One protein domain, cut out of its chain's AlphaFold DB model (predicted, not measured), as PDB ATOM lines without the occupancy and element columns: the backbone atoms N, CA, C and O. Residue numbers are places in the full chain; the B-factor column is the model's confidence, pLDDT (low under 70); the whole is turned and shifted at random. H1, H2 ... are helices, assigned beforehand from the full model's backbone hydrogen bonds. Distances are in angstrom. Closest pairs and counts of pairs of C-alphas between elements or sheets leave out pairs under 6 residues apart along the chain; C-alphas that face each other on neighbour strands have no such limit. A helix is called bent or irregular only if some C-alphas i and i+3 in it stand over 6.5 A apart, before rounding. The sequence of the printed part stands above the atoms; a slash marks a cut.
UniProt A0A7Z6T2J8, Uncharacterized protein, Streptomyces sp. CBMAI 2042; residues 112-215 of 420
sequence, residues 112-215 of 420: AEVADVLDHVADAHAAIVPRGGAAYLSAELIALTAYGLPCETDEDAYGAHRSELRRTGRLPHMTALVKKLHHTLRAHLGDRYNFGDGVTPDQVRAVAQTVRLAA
ATOM      1  N   ALA A 112     -61.333  25.151  28.795       73.00
ATOM      2  CA  ALA A 112     -60.275  25.098  29.799       73.00
ATOM      3  C   ALA A 112     -58.910  24.721  29.199       73.00
ATOM      4  O   ALA A 112     -57.903  25.327  29.544       73.00
ATOM      5  N   GLU A 113     -58.867  23.780  28.254       72.38
ATOM      6  CA  GLU A 113     -57.621  23.421  27.562       72.38
ATOM      7  C   GLU A 113     -57.129  24.556  26.654       72.38
ATOM      8  O   GLU A 113     -55.934  24.830  26.595       72.38
ATOM      9  N   VAL A 114     -58.039  25.259  25.972       68.56
ATOM     10  CA  VAL A 114     -57.685  26.450  25.176       68.56
ATOM     11  C   VAL A 114     -57.086  27.545  26.057       68.56
ATOM     12  O   VAL A 114     -56.113  28.188  25.665       68.56
ATOM     13  N   ALA A 115     -57.663  27.755  27.238       70.44
ATOM     14  CA  ALA A 115     -57.180  28.722  28.211       70.44
ATOM     15  C   ALA A 115     -55.747  28.433  28.656       70.44
ATOM     16  O   ALA A 115     -54.892  29.306  28.547       70.44
ATOM     17  N   ASP A 116     -55.501  27.201  29.091       75.44
ATOM     18  CA  ASP A 116     -54.206  26.784  29.621       75.44
ATOM     19  C   ASP A 116     -53.107  26.893  28.555       75.44
ATOM     20  O   ASP A 116     -52.020  27.412  28.811       75.44
ATOM     21  N   VAL A 117     -53.427  26.522  27.308       69.75
ATOM     22  CA  VAL A 117     -52.524  26.707  26.167       69.75
ATOM     23  C   VAL A 117     -52.219  28.181  25.937       69.75
ATOM     24  O   VAL A 117     -51.061  28.535  25.751       69.75
ATOM     25  N   LEU A 118     -53.225  29.057  25.926       69.81
ATOM     26  CA  LEU A 118     -53.001  30.481  25.679       69.81
ATOM     27  C   LEU A 118     -52.193  31.144  26.800       69.81
ATOM     28  O   LEU A 118     -51.353  31.988  26.489       69.81
ATOM     29  N   ASP A 119     -52.385  30.735  28.055       76.50
ATOM     30  CA  ASP A 119     -51.611  31.226  29.199       76.50
ATOM     31  C   ASP A 119     -50.143  30.783  29.101       76.50
ATOM     32  O   ASP A 119     -49.238  31.619  29.157       76.50
ATOM     33  N   HIS A 120     -49.887  29.503  28.816       75.25
ATOM     34  CA  HIS A 120     -48.525  29.007  28.604       75.25
ATOM     35  C   HIS A 120     -47.849  29.646  27.384       75.25
ATOM     36  O   HIS A 120     -46.659  29.963  27.419       75.25
ATOM     37  N   VAL A 121     -48.592  29.868  26.297       70.50
ATOM     38  CA  VAL A 121     -48.082  30.570  25.114       70.50
ATOM     39  C   VAL A 121     -47.779  32.031  25.433       70.50
ATOM     40  O   VAL A 121     -46.764  32.552  24.966       70.50
ATOM     41  N   ALA A 122     -48.615  32.699  26.229       70.75
ATOM     42  CA  ALA A 122     -48.381  34.068  26.667       70.75
ATOM     43  C   ALA A 122     -47.131  34.168  27.546       70.75
ATOM     44  O   ALA A 122     -46.316  35.065  27.329       70.75
ATOM     45  N   ASP A 123     -46.936  33.232  28.474       77.69
ATOM     46  CA  ASP A 123     -45.744  33.173  29.322       77.69
ATOM     47  C   ASP A 123     -44.481  32.835  28.511       77.69
ATOM     48  O   ASP A 123     -43.442  33.481  28.686       77.69
ATOM     49  N   ALA A 124     -44.567  31.911  27.547       71.19
ATOM     50  CA  ALA A 124     -43.475  31.622  26.616       71.19
ATOM     51  C   ALA A 124     -43.113  32.861  25.778       71.19
ATOM     52  O   ALA A 124     -41.944  33.245  25.691       71.19
ATOM     53  N   HIS A 125     -44.109  33.554  25.217       68.12
ATOM     54  CA  HIS A 125     -43.890  34.816  24.515       68.12
ATOM     55  C   HIS A 125     -43.278  35.877  25.433       68.12
ATOM     56  O   HIS A 125     -42.308  36.521  25.042       68.12
ATOM     57  N   ALA A 126     -43.775  36.036  26.658       68.31
ATOM     58  CA  ALA A 126     -43.240  36.987  27.629       68.31
ATOM     59  C   ALA A 126     -41.769  36.708  27.988       68.31
ATOM     60  O   ALA A 126     -41.004  37.648  28.200       68.31
ATOM     61  N   ALA A 127     -41.349  35.441  28.007       70.06
ATOM     62  CA  ALA A 127     -39.961  35.055  28.251       70.06
ATOM     63  C   ALA A 127     -39.036  35.287  27.036       70.06
ATOM     64  O   ALA A 127     -37.849  35.584  27.205       70.06
ATOM     65  N   ILE A 128     -39.560  35.146  25.813       66.94
ATOM     66  CA  ILE A 128     -38.778  35.144  24.563       66.94
ATOM     67  C   ILE A 128     -38.708  36.530  23.908       66.94
ATOM     68  O   ILE A 128     -37.660  36.920  23.385       66.94
ATOM     69  N   VAL A 129     -39.805  37.290  23.937       65.31
ATOM     70  CA  VAL A 129     -39.946  38.588  23.256       65.31
ATOM     71  C   VAL A 129     -38.890  39.615  23.708       65.31
ATOM     72  O   VAL A 129     -38.249  40.186  22.824       65.31
ATOM     73  N   PRO A 130     -38.574  39.792  25.011       60.91
ATOM     74  CA  PRO A 130     -37.551  40.749  25.456       60.91
ATOM     75  C   PRO A 130     -36.130  40.444  24.959       60.91
ATOM     76  O   PRO A 130     -35.243  41.284  25.065       60.91
ATOM     77  N   ARG A 131     -35.884  39.234  24.439       64.81
ATOM     78  CA  ARG A 131     -34.570  38.792  23.945       64.81
ATOM     79  C   ARG A 131     -34.398  38.999  22.434       64.81
ATOM     80  O   ARG A 131     -33.438  38.492  21.865       64.81
ATOM     81  N   GLY A 132     -35.329  39.696  21.772       58.12
ATOM     82  CA  GLY A 132     -35.297  39.927  20.320       58.12
ATOM     83  C   GLY A 132     -35.613  38.682  19.476       58.12
ATOM     84  O   GLY A 132     -35.364  38.675  18.273       58.12
ATOM     85  N   GLY A 133     -36.152  37.619  20.090       55.09
ATOM     86  CA  GLY A 133     -36.325  36.298  19.471       55.09
ATOM     87  C   GLY A 133     -37.707  36.000  18.874       55.09
ATOM     88  O   GLY A 133     -37.923  34.894  18.381       55.09
ATOM     89  N   ALA A 134     -38.655  36.944  18.895       51.50
ATOM     90  CA  ALA A 134     -40.053  36.688  18.511       51.50
ATOM     91  C   ALA A 134     -40.237  36.211  17.051       51.50
ATOM     92  O   ALA A 134     -41.255  35.606  16.721       51.50
ATOM     93  N   ALA A 135     -39.253  36.453  16.179       49.72
ATOM     94  CA  ALA A 135     -39.318  36.114  14.759       49.72
ATOM     95  C   ALA A 135     -39.113  34.617  14.433       49.72
ATOM     96  O   ALA A 135     -39.327  34.238  13.282       49.72
ATOM     97  N   TYR A 136     -38.705  33.771  15.391       50.97
ATOM     98  CA  TYR A 136     -38.093  32.471  15.060       50.97
ATOM     99  C   TYR A 136     -38.806  31.212  15.552       50.97
ATOM    100  O   TYR A 136     -38.402  30.114  15.173       50.97
ATOM    101  N   LEU A 137     -39.873  31.319  16.342       57.78
ATOM    102  CA  LEU A 137     -40.583  30.130  16.810       57.78
ATOM    103  C   LEU A 137     -41.807  29.873  15.938       57.78
ATOM    104  O   LEU A 137     -42.682  30.729  15.787       57.78
ATOM    105  N   SER A 138     -41.861  28.687  15.330       63.81
ATOM    106  CA  SER A 138     -43.042  28.269  14.585       63.81
ATOM    107  C   SER A 138     -44.229  28.169  15.548       63.81
ATOM    108  O   SER A 138     -44.075  27.771  16.703       63.81
ATOM    109  N   ALA A 139     -45.432  28.508  15.078       63.34
ATOM    110  CA  ALA A 139     -46.655  28.373  15.875       63.34
ATOM    111  C   ALA A 139     -46.837  26.948  16.436       63.34
ATOM    112  O   ALA A 139     -47.438  26.773  17.489       63.34
ATOM    113  N   GLU A 140     -46.288  25.947  15.743       63.19
ATOM    114  CA  GLU A 140     -46.266  24.550  16.178       63.19
ATOM    115  C   GLU A 140     -45.294  24.328  17.348       63.19
ATOM    116  O   GLU A 140     -45.667  23.669  18.311       63.19
ATOM    117  N   LEU A 141     -44.093  24.923  17.323       64.12
ATOM    118  CA  LEU A 141     -43.138  24.813  18.431       64.12
ATOM    119  C   LEU A 141     -43.694  25.466  19.700       64.12
ATOM    120  O   LEU A 141     -43.649  24.867  20.765       64.12
ATOM    121  N   ILE A 142     -44.291  26.654  19.552       66.38
ATOM    122  CA  ILE A 142     -44.926  27.406  20.641       66.38
ATOM    123  C   ILE A 142     -46.081  26.603  21.255       66.38
ATOM    124  O   ILE A 142     -46.164  26.468  22.476       66.38
ATOM    125  N   ALA A 143     -46.928  26.016  20.405       63.66
ATOM    126  CA  ALA A 143     -48.029  25.148  20.811       63.66
ATOM    127  C   ALA A 143     -47.558  23.884  21.557       63.66
ATOM    128  O   ALA A 143     -48.259  23.413  22.447       63.66
ATOM    129  N   LEU A 144     -46.383  23.347  21.215       63.84
ATOM    130  CA  LEU A 144     -45.814  22.155  21.852       63.84
ATOM    131  C   LEU A 144     -45.123  22.480  23.182       63.84
ATOM    132  O   LEU A 144     -45.326  21.751  24.151       63.84
ATOM    133  N   THR A 145     -44.413  23.611  23.288       65.12
ATOM    134  CA  THR A 145     -43.904  24.111  24.583       65.12
ATOM    135  C   THR A 145     -45.020  24.411  25.579       65.12
ATOM    136  O   THR A 145     -44.818  24.269  26.782       65.12
ATOM    137  N   ALA A 146     -46.206  24.793  25.098       63.94
ATOM    138  CA  ALA A 146     -47.344  25.098  25.958       63.94
ATOM    139  C   ALA A 146     -47.892  23.884  26.728       63.94
ATOM    140  O   ALA A 146     -48.563  24.065  27.733       63.94
ATOM    141  N   TYR A 147     -47.569  22.659  26.302       63.53
ATOM    142  CA  TYR A 147     -47.920  21.419  27.010       63.53
ATOM    143  C   TYR A 147     -46.804  20.917  27.936       63.53
ATOM    144  O   TYR A 147     -46.791  19.753  28.334       63.53
ATOM    145  N   GLY A 148     -45.844  21.780  28.280       60.09
ATOM    146  CA  GLY A 148     -44.786  21.438  29.226       60.09
ATOM    147  C   GLY A 148     -43.744  20.469  28.672       60.09
ATOM    148  O   GLY A 148     -42.982  19.914  29.457       60.09
ATOM    149  N   LEU A 149     -43.676  20.280  27.347       58.47
ATOM    150  CA  LEU A 149     -42.515  19.659  26.713       58.47
ATOM    151  C   LEU A 149     -41.358  20.667  26.775       58.47
ATOM    152  O   LEU A 149     -41.437  21.718  26.128       58.47
ATOM    153  N   PRO A 150     -40.297  20.397  27.554       54.31
ATOM    154  CA  PRO A 150     -39.099  21.216  27.521       54.31
ATOM    155  C   PRO A 150     -38.574  21.264  26.085       54.31
ATOM    156  O   PRO A 150     -38.545  20.249  25.394       54.31
ATOM    157  N   CYS A 151     -38.071  22.417  25.647       50.19
ATOM    158  CA  CYS A 151     -37.398  22.543  24.348       50.19
ATOM    159  C   CYS A 151     -36.192  21.586  24.193       50.19
ATOM    160  O   CYS A 151     -35.645  21.469  23.103       50.19
ATOM    161  N   GLU A 152     -35.769  20.943  25.287       50.66
ATOM    162  CA  GLU A 152     -34.597  20.073  25.405       50.66
ATOM    163  C   GLU A 152     -34.933  18.569  25.501       50.66
ATOM    164  O   GLU A 152     -34.034  17.769  25.751       50.66
ATOM    165  N   THR A 153     -36.191  18.139  25.333       53.06
ATOM    166  CA  THR A 153     -36.536  16.707  25.471       53.06
ATOM    167  C   THR A 153     -36.319  15.854  24.224       53.06
ATOM    168  O   THR A 153     -36.623  16.272  23.110       53.06
ATOM    169  N   ASP A 154     -35.865  14.627  24.504       68.81
ATOM    170  CA  ASP A 154     -35.923  13.384  23.723       68.81
ATOM    171  C   ASP A 154     -36.853  13.440  22.491       68.81
ATOM    172  O   ASP A 154     -38.078  13.562  22.620       68.81
ATOM    173  N   GLU A 155     -36.259  13.353  21.293       72.31
ATOM    174  CA  GLU A 155     -36.969  13.435  20.007       72.31
ATOM    175  C   GLU A 155     -38.090  12.392  19.895       72.31
ATOM    176  O   GLU A 155     -39.127  12.671  19.284       72.31
ATOM    177  N   ASP A 156     -37.931  11.233  20.541       76.94
ATOM    178  CA  ASP A 156     -38.918  10.154  20.523       76.94
ATOM    179  C   ASP A 156     -40.165  10.513  21.346       76.94
ATOM    180  O   ASP A 156     -41.299  10.309  20.897       76.94
ATOM    181  N   ALA A 157     -39.983  11.129  22.520       72.56
ATOM    182  CA  ALA A 157     -41.088  11.608  23.352       72.56
ATOM    183  C   ALA A 157     -41.847  12.756  22.666       72.56
ATOM    184  O   ALA A 157     -43.084  12.782  22.650       72.56
ATOM    185  N   TYR A 158     -41.112  13.669  22.025       73.25
ATOM    186  CA  TYR A 158     -41.682  14.745  21.216       73.25
ATOM    187  C   TYR A 158     -42.472  14.199  20.013       73.25
ATOM    188  O   TYR A 158     -43.602  14.629  19.748       73.25
ATOM    189  N   GLY A 159     -41.917  13.214  19.302       78.44
ATOM    190  CA  GLY A 159     -42.558  12.552  18.167       78.44
ATOM    191  C   GLY A 159     -43.844  11.816  18.552       78.44
ATOM    192  O   GLY A 159     -44.859  11.934  17.852       78.44
ATOM    193  N   ALA A 160     -43.835  11.113  19.689       81.81
ATOM    194  CA  ALA A 160     -45.000  10.413  20.222       81.81
ATOM    195  C   ALA A 160     -46.135  11.386  20.584       81.81
ATOM    196  O   ALA A 160     -47.265  11.207  20.119       81.81
ATOM    197  N   HIS A 161     -45.830  12.461  21.317       76.31
ATOM    198  CA  HIS A 161     -46.832  13.441  21.743       76.31
ATOM    199  C   HIS A 161     -47.411  14.243  20.567       76.31
ATOM    200  O   HIS A 161     -48.626  14.413  20.444       76.31
ATOM    201  N   ARG A 162     -46.566  14.668  19.619       79.44
ATOM    202  CA  ARG A 162     -47.021  15.322  18.380       79.44
ATOM    203  C   ARG A 162     -47.950  14.415  17.571       79.44
ATOM    204  O   ARG A 162     -48.932  14.892  17.000       79.44
ATOM    205  N   SER A 163     -47.655  13.116  17.512       83.62
ATOM    206  CA  SER A 163     -48.486  12.130  16.811       83.62
ATOM    207  C   SER A 163     -49.831  11.917  17.503       83.62
ATOM    208  O   SER A 163     -50.853  11.812  16.826       83.62
ATOM    209  N   GLU A 164     -49.853  11.910  18.835       84.94
ATOM    210  CA  GLU A 164     -51.080  11.850  19.628       84.94
ATOM    211  C   GLU A 164     -51.972  13.074  19.387       84.94
ATOM    212  O   GLU A 164     -53.122  12.915  18.979       84.94
ATOM    213  N   LEU A 165     -51.430  14.291  19.515       79.94
ATOM    214  CA  LEU A 165     -52.188  15.528  19.294       79.94
ATOM    215  C   LEU A 165     -52.725  15.652  17.860       79.94
ATOM    216  O   LEU A 165     -53.775  16.262  17.635       79.94
ATOM    217  N   ARG A 166     -52.015  15.095  16.869       84.12
ATOM    218  CA  ARG A 166     -52.517  14.989  15.490       84.12
ATOM    219  C   ARG A 166     -53.665  14.002  15.388       84.12
ATOM    220  O   ARG A 166     -54.674  14.334  14.774       84.12
ATOM    221  N   ARG A 167     -53.521  12.821  15.994       86.25
ATOM    222  CA  ARG A 167     -54.538  11.761  15.980       86.25
ATOM    223  C   ARG A 167     -55.854  12.235  16.589       86.25
ATOM    224  O   ARG A 167     -56.909  11.903  16.072       86.25
ATOM    225  N   THR A 168     -55.792  13.049  17.641       83.62
ATOM    226  CA  THR A 168     -56.976  13.617  18.298       83.62
ATOM    227  C   THR A 168     -57.501  14.892  17.628       83.62
ATOM    228  O   THR A 168     -58.448  15.484  18.127       83.62
ATOM    229  N   GLY A 169     -56.875  15.392  16.556       83.31
ATOM    230  CA  GLY A 169     -57.260  16.665  15.927       83.31
ATOM    231  C   GLY A 169     -56.976  17.919  16.772       83.31
ATOM    232  O   GLY A 169     -57.344  19.026  16.379       83.31
ATOM    233  N   ARG A 170     -56.268  17.780  17.903       81.00
ATOM    234  CA  ARG A 170     -55.932  18.886  18.820       81.00
ATOM    235  C   ARG A 170     -54.856  19.802  18.240       81.00
ATOM    236  O   ARG A 170     -54.967  21.023  18.341       81.00
ATOM    237  N   LEU A 171     -53.842  19.234  17.578       79.94
ATOM    238  CA  LEU A 171     -52.715  20.007  17.039       79.94
ATOM    239  C   LEU A 171     -53.143  21.053  15.987       79.94
ATOM    240  O   LEU A 171     -52.700  22.200  16.098       79.94
ATOM    241  N   PRO A 172     -54.001  20.738  14.992       80.50
ATOM    242  CA  PRO A 172     -54.501  21.739  14.047       80.50
ATOM    243  C   PRO A 172     -55.258  22.888  14.722       80.50
ATOM    244  O   PRO A 172     -55.018  24.049  14.389       80.50
ATOM    245  N   HIS A 173     -56.124  22.580  15.695       77.75
ATOM    246  CA  HIS A 173     -56.896  23.585  16.427       77.75
ATOM    247  C   HIS A 173     -55.984  24.530  17.222       77.75
ATOM    248  O   HIS A 173     -56.076  25.750  17.093       77.75
ATOM    249  N   MET A 174     -55.023  23.978  17.965       75.94
ATOM    250  CA  MET A 174     -54.037  24.768  18.706       75.94
ATOM    251  C   MET A 174     -53.163  25.616  17.785       75.94
ATOM    252  O   MET A 174     -52.942  26.795  18.042       75.94
ATOM    253  N   THR A 175     -52.705  25.043  16.672       79.75
ATOM    254  CA  THR A 175     -51.923  25.781  15.673       79.75
ATOM    255  C   THR A 175     -52.721  26.965  15.124       79.75
ATOM    256  O   THR A 175     -52.155  28.036  14.905       79.75
ATOM    257  N   ALA A 176     -54.033  26.807  14.918       81.75
ATOM    258  CA  ALA A 176     -54.909  27.899  14.509       81.75
ATOM    259  C   ALA A 176     -55.040  28.978  15.598       81.75
ATOM    260  O   ALA A 176     -54.927  30.163  15.281       81.75
ATOM    261  N   LEU A 177     -55.191  28.592  16.869       78.12
ATOM    262  CA  LEU A 177     -55.240  29.530  17.996       78.12
ATOM    263  C   LEU A 177     -53.936  30.315  18.166       78.12
ATOM    264  O   LEU A 177     -53.979  31.536  18.276       78.12
ATOM    265  N   VAL A 178     -52.779  29.649  18.113       80.12
ATOM    266  CA  VAL A 178     -51.468  30.313  18.214       80.12
ATOM    267  C   VAL A 178     -51.240  31.255  17.033       80.12
ATOM    268  O   VAL A 178     -50.763  32.373  17.218       80.12
ATOM    269  N   LYS A 179     -51.634  30.861  15.815       84.06
ATOM    270  CA  LYS A 179     -51.598  31.758  14.647       84.06
ATOM    271  C   LYS A 179     -52.500  32.975  14.840       84.06
ATOM    272  O   LYS A 179     -52.068  34.085  14.531       84.06
ATOM    273  N   LYS A 180     -53.720  32.782  15.356       82.56
ATOM    274  CA  LYS A 180     -54.650  33.877  15.659       82.56
ATOM    275  C   LYS A 180     -54.048  34.809  16.707       82.56
ATOM    276  O   LYS A 180     -53.958  36.000  16.448       82.56
ATOM    277  N   LEU A 181     -53.523  34.269  17.809       81.81
ATOM    278  CA  LEU A 181     -52.834  35.033  18.847       81.81
ATOM    279  C   LEU A 181     -51.656  35.835  18.294       81.81
ATOM    280  O   LEU A 181     -51.575  37.037  18.523       81.81
ATOM    281  N   HIS A 182     -50.779  35.203  17.514       81.62
ATOM    282  CA  HIS A 182     -49.649  35.881  16.885       81.62
ATOM    283  C   HIS A 182     -50.111  37.022  15.966       81.62
ATOM    284  O   HIS A 182     -49.530  38.108  15.981       81.62
ATOM    285  N   HIS A 183     -51.170  36.801  15.179       84.69
ATOM    286  CA  HIS A 183     -51.746  37.833  14.322       84.69
ATOM    287  C   HIS A 183     -52.336  38.990  15.139       84.69
ATOM    288  O   HIS A 183     -52.055  40.149  14.840       84.69
ATOM    289  N   THR A 184     -53.085  38.692  16.204       81.94
ATOM    290  CA  THR A 184     -53.680  39.700  17.091       81.94
ATOM    291  C   THR A 184     -52.610  40.499  17.834       81.94
ATOM    292  O   THR A 184     -52.701  41.726  17.872       81.94
ATOM    293  N   LEU A 185     -51.559  39.847  18.347       80.00
ATOM    294  CA  LEU A 185     -50.402  40.499  18.972       80.00
ATOM    295  C   LEU A 185     -49.714  41.445  17.990       80.00
ATOM    296  O   LEU A 185     -49.489  42.611  18.310       80.00
ATOM    297  N   ARG A 186     -49.457  40.987  16.761       84.38
ATOM    298  CA  ARG A 186     -48.878  41.828  15.709       84.38
ATOM    299  C   ARG A 186     -49.787  43.001  15.335       84.38
ATOM    300  O   ARG A 186     -49.287  44.092  15.086       84.38
ATOM    301  N   ALA A 187     -51.103  42.804  15.309       83.31
ATOM    302  CA  ALA A 187     -52.065  43.858  14.998       83.31
ATOM    303  C   ALA A 187     -52.199  44.907  16.119       83.31
ATOM    304  O   ALA A 187     -52.340  46.092  15.820       83.31
ATOM    305  N   HIS A 188     -52.148  44.490  17.391       80.88
ATOM    306  CA  HIS A 188     -52.272  45.377  18.557       80.88
ATOM    307  C   HIS A 188     -50.972  46.108  18.890       80.88
ATOM    308  O   HIS A 188     -50.973  47.310  19.149       80.88
ATOM    309  N   LEU A 189     -49.856  45.381  18.909       81.62
ATOM    310  CA  LEU A 189     -48.570  45.891  19.378       81.62
ATOM    311  C   LEU A 189     -47.697  46.404  18.224       81.62
ATOM    312  O   LEU A 189     -46.755  47.166  18.455       81.62
ATOM    313  N   GLY A 190     -48.023  46.034  16.981       85.00
ATOM    314  CA  GLY A 190     -47.336  46.504  15.783       85.00
ATOM    315  C   GLY A 190     -45.853  46.152  15.796       85.00
ATOM    316  O   GLY A 190     -45.457  45.020  16.082       85.00
ATOM    317  N   ASP A 191     -45.023  47.151  15.507       78.81
ATOM    318  CA  ASP A 191     -43.568  47.004  15.449       78.81
ATOM    319  C   ASP A 191     -42.948  46.612  16.794       78.81
ATOM    320  O   ASP A 191     -41.977  45.858  16.812       78.81
ATOM    321  N   ARG A 192     -43.549  47.016  17.920       78.44
ATOM    322  CA  ARG A 192     -43.054  46.651  19.259       78.44
ATOM    323  C   ARG A 192     -43.015  45.140  19.459       78.44
ATOM    324  O   ARG A 192     -42.059  44.615  20.014       78.44
ATOM    325  N   TYR A 193     -44.003  44.423  18.931       78.25
ATOM    326  CA  TYR A 193     -44.010  42.963  18.976       78.25
ATOM    327  C   TYR A 193     -43.007  42.325  18.009       78.25
ATOM    328  O   TYR A 193     -42.370  41.339  18.364       78.25
ATOM    329  N   ASN A 194     -42.807  42.908  16.822       73.88
ATOM    330  CA  ASN A 194     -41.836  42.389  15.850       73.88
ATOM    331  C   ASN A 194     -40.386  42.518  16.342       73.88
ATOM    332  O   ASN A 194     -39.570  41.643  16.064       73.88
ATOM    333  N   PHE A 195     -40.067  43.607  17.048       72.06
ATOM    334  CA  PHE A 195     -38.711  43.894  17.532       72.06
ATOM    335  C   PHE A 195     -38.495  43.536  19.007       72.06
ATOM    336  O   PHE A 195     -37.367  43.581  19.486       72.06
ATOM    337  N   GLY A 196     -39.563  43.169  19.718       67.31
ATOM    338  CA  GLY A 196     -39.534  42.826  21.138       67.31
ATOM    339  C   GLY A 196     -39.258  43.994  22.085       67.31
ATOM    340  O   GLY A 196     -39.101  43.778  23.285       67.31
ATOM    341  N   ASP A 197     -39.222  45.221  21.567       75.12
ATOM    342  CA  ASP A 197     -38.913  46.418  22.340       75.12
ATOM    343  C   ASP A 197     -40.181  47.015  22.970       75.12
ATOM    344  O   ASP A 197     -41.170  47.311  22.292       75.12
ATOM    345  N   GLY A 198     -40.159  47.177  24.294       77.44
ATOM    346  CA  GLY A 198     -41.236  47.804  25.063       77.44
ATOM    347  C   GLY A 198     -42.537  46.998  25.192       77.44
ATOM    348  O   GLY A 198     -43.542  47.570  25.616       77.44
ATOM    349  N   VAL A 199     -42.544  45.706  24.837       79.25
ATOM    350  CA  VAL A 199     -43.680  44.804  25.101       79.25
ATOM    351  C   VAL A 199     -43.555  44.227  26.504       79.25
ATOM    352  O   VAL A 199     -42.578  43.545  26.812       79.25
ATOM    353  N   THR A 200     -44.548  44.477  27.355       82.50
ATOM    354  CA  THR A 200     -44.574  43.887  28.699       82.50
ATOM    355  C   THR A 200     -45.295  42.534  28.704       82.50
ATOM    356  O   THR A 200     -46.204  42.320  27.894       82.50
ATOM    357  N   PRO A 201     -44.955  41.620  29.632       79.31
ATOM    358  CA  PRO A 201     -45.705  40.377  29.835       79.31
ATOM    359  C   PRO A 201     -47.213  40.605  29.996       79.31
ATOM    360  O   PRO A 201     -48.017  39.877  29.421       79.31
ATOM    361  N   ASP A 202     -47.602  41.669  30.703       83.56
ATOM    362  CA  ASP A 202     -49.009  42.011  30.933       83.56
ATOM    363  C   ASP A 202     -49.748  42.373  29.639       83.56
ATOM    364  O   ASP A 202     -50.914  42.019  29.475       83.56
ATOM    365  N   GLN A 203     -49.075  43.020  28.679       83.06
ATOM    366  CA  GLN A 203     -49.657  43.300  27.363       83.06
ATOM    367  C   GLN A 203     -49.886  42.016  26.562       83.06
ATOM    368  O   GLN A 203     -50.922  41.878  25.912       83.06
ATOM    369  N   VAL A 204     -48.946  41.068  26.619       79.38
ATOM    370  CA  VAL A 204     -49.098  39.764  25.953       79.38
ATOM    371  C   VAL A 204     -50.259  38.988  26.574       79.38
ATOM    372  O   VAL A 204     -51.116  38.493  25.842       79.38
ATOM    373  N   ARG A 205     -50.339  38.948  27.909       82.31
ATOM    374  CA  ARG A 205     -51.440  38.305  28.643       82.31
ATOM    375  C   ARG A 205     -52.791  38.950  28.348       82.31
ATOM    376  O   ARG A 205     -53.760  38.233  28.126       82.31
ATOM    377  N   ALA A 206     -52.864  40.279  28.267       85.19
ATOM    378  CA  ALA A 206     -54.098  40.977  27.908       85.19
ATOM    379  C   ALA A 206     -54.597  40.577  26.509       85.19
ATOM    380  O   ALA A 206     -55.776  40.280  26.333       85.19
ATOM    381  N   VAL A 207     -53.702  40.498  25.517       84.62
ATOM    382  CA  VAL A 207     -54.073  40.062  24.161       84.62
ATOM    383  C   VAL A 207     -54.448  38.577  24.128       84.62
ATOM    384  O   VAL A 207     -55.417  38.214  23.460       84.62
ATOM    385  N   ALA A 208     -53.737  37.720  24.866       82.56
ATOM    386  CA  ALA A 208     -54.086  36.305  25.001       82.56
ATOM    387  C   ALA A 208     -55.486  36.119  25.603       82.56
ATOM    388  O   ALA A 208     -56.290  35.356  25.062       82.56
ATOM    389  N   GLN A 209     -55.819  36.898  26.635       87.44
ATOM    390  CA  GLN A 209     -57.148  36.912  27.235       87.44
ATOM    391  C   GLN A 209     -58.223  37.362  26.235       87.44
ATOM    392  O   GLN A 209     -59.279  36.734  26.152       87.44
ATOM    393  N   THR A 210     -57.957  38.387  25.418       89.62
ATOM    394  CA  THR A 210     -58.875  38.806  24.342       89.62
ATOM    395  C   THR A 210     -59.105  37.685  23.327       89.62
ATOM    396  O   THR A 210     -60.242  37.432  22.938       89.62
ATOM    397  N   VAL A 211     -58.053  36.972  22.911       86.94
ATOM    398  CA  VAL A 211     -58.162  35.847  21.961       86.94
ATOM    399  C   VAL A 211     -58.951  34.684  22.559       86.94
ATOM    400  O   VAL A 211     -59.792  34.109  21.867       86.94
ATOM    401  N   ARG A 212     -58.731  34.375  23.841       87.25
ATOM    402  CA  ARG A 212     -59.487  33.364  24.589       87.25
ATOM    403  C   ARG A 212     -60.973  33.705  24.637       87.25
ATOM    404  O   ARG A 212     -61.804  32.886  24.255       87.25
ATOM    405  N   LEU A 213     -61.305  34.921  25.061       91.62
ATOM    406  CA  LEU A 213     -62.690  35.376  25.129       91.62
ATOM    407  C   LEU A 213     -63.337  35.417  23.737       91.62
ATOM    408  O   LEU A 213     -64.507  35.089  23.602       91.62
ATOM    409  N   ALA A 214     -62.586  35.736  22.683       90.69
ATOM    410  CA  ALA A 214     -63.107  35.741  21.315       90.69
ATOM    411  C   ALA A 214     -63.334  34.329  20.755       90.69
ATOM    412  O   ALA A 214     -64.126  34.153  19.832       90.69
ATOM    413  N   ALA A 215     -62.631  33.324  21.281       88.75
ATOM    414  CA  ALA A 215     -62.926  31.921  21.003       88.75
ATOM    415  C   ALA A 215     -64.164  31.442  21.779       88.75
ATOM    416  O   ALA A 215     -64.929  30.636  21.259       88.75
TER     417      ALA A 215
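Overview. This is residues 112 to 215 of the 420 residues of an uncharacterized protein of Streptomyces sp. CBMAI 2042 (UniProt A0A7Z6T2J8). The long helix H4 crosses a pair of helices, H1 and H6, that run side by side in opposite ways, and the short H2 packs on both H1 and H4. H3 makes a corner with one end of H4, and little H5 makes a corner with its other end. The printed part has 104 residues, with six named helices in the order H1 to H6 and no named strand; its class is all helix, and the helix packing is mostly crossed. It is compact, with a radius of gyration of the C-alphas of 13.5 A and spans of 38 by 29 by 16 A.

Along the chain. Find C-alpha 170 at (-55.932, 18.886, 18.820); from there H4, residues 170 to 189, runs 28.0 A to C-alpha 189 at (-48.570, 45.891, 19.378). H1, residues 112 to 131, begins at C-alpha 112 at (-60.275, 25.098, 29.799) and measures 29.7 A; it is irregular, but only just, with C-alphas 127 and 130 at 6.8 A. Look next for H6, residues 201 to 215, 21.1 A long, and H3, residues 155 to 167, 18.1 A long. The short helices are H2, residues 139 to 145, 10.1 A, and H5, residues 191 to 195, 6.1 A.

Arrangement. Start at H4, the hub, which touches the five other helices. With residues 180 to 188 alone it touches H6, at a steep tilt of 55 degrees, opposite ways; the closest C-alphas are those of Leu 181 and Val 211, 6.2 A. With residues 174 to 178 alone it touches H1, at a steep tilt of 48 degrees, the same way; C-alphas 114 and 174 come closest, at 7.6 A. H1 and H6 touch at a shallow tilt of 30 degrees, opposite ways, closest at the C-alphas of Ala 126 and Pro 201, 4.7 A. H2 touches H4, closest at C-alphas 139 and 178, 5.7 A, at a steep tilt of 69.9 degrees, only just short of about perpendicular. H2 also touches H1, about perpendicular at 80 degrees, closest at C-alphas 121 and 142, 6.3 A. H3 and H4 only just touch, only at the corner, with C-alphas 165 and 171 closest at 5.0 A. H4 and H5 too only just touch, only at the corner, with C-alphas 186 and 193 closest at 6.0 A. H3 is apart from H1, H5 and H6. Every O i to N i+4 pair is within hydrogen-bond range in H2, H3, H4, H5 and H6, and 14 of 16 in H1.

Size, cuts and confidence. The C-alphas farthest apart are those of Arg 167 and Gly 198, 39.5 A. The printed part has no cut and no long link. Mean pLDDT of the printed part is 74.2; 33 residues are under 70, among them residues 128 to 154.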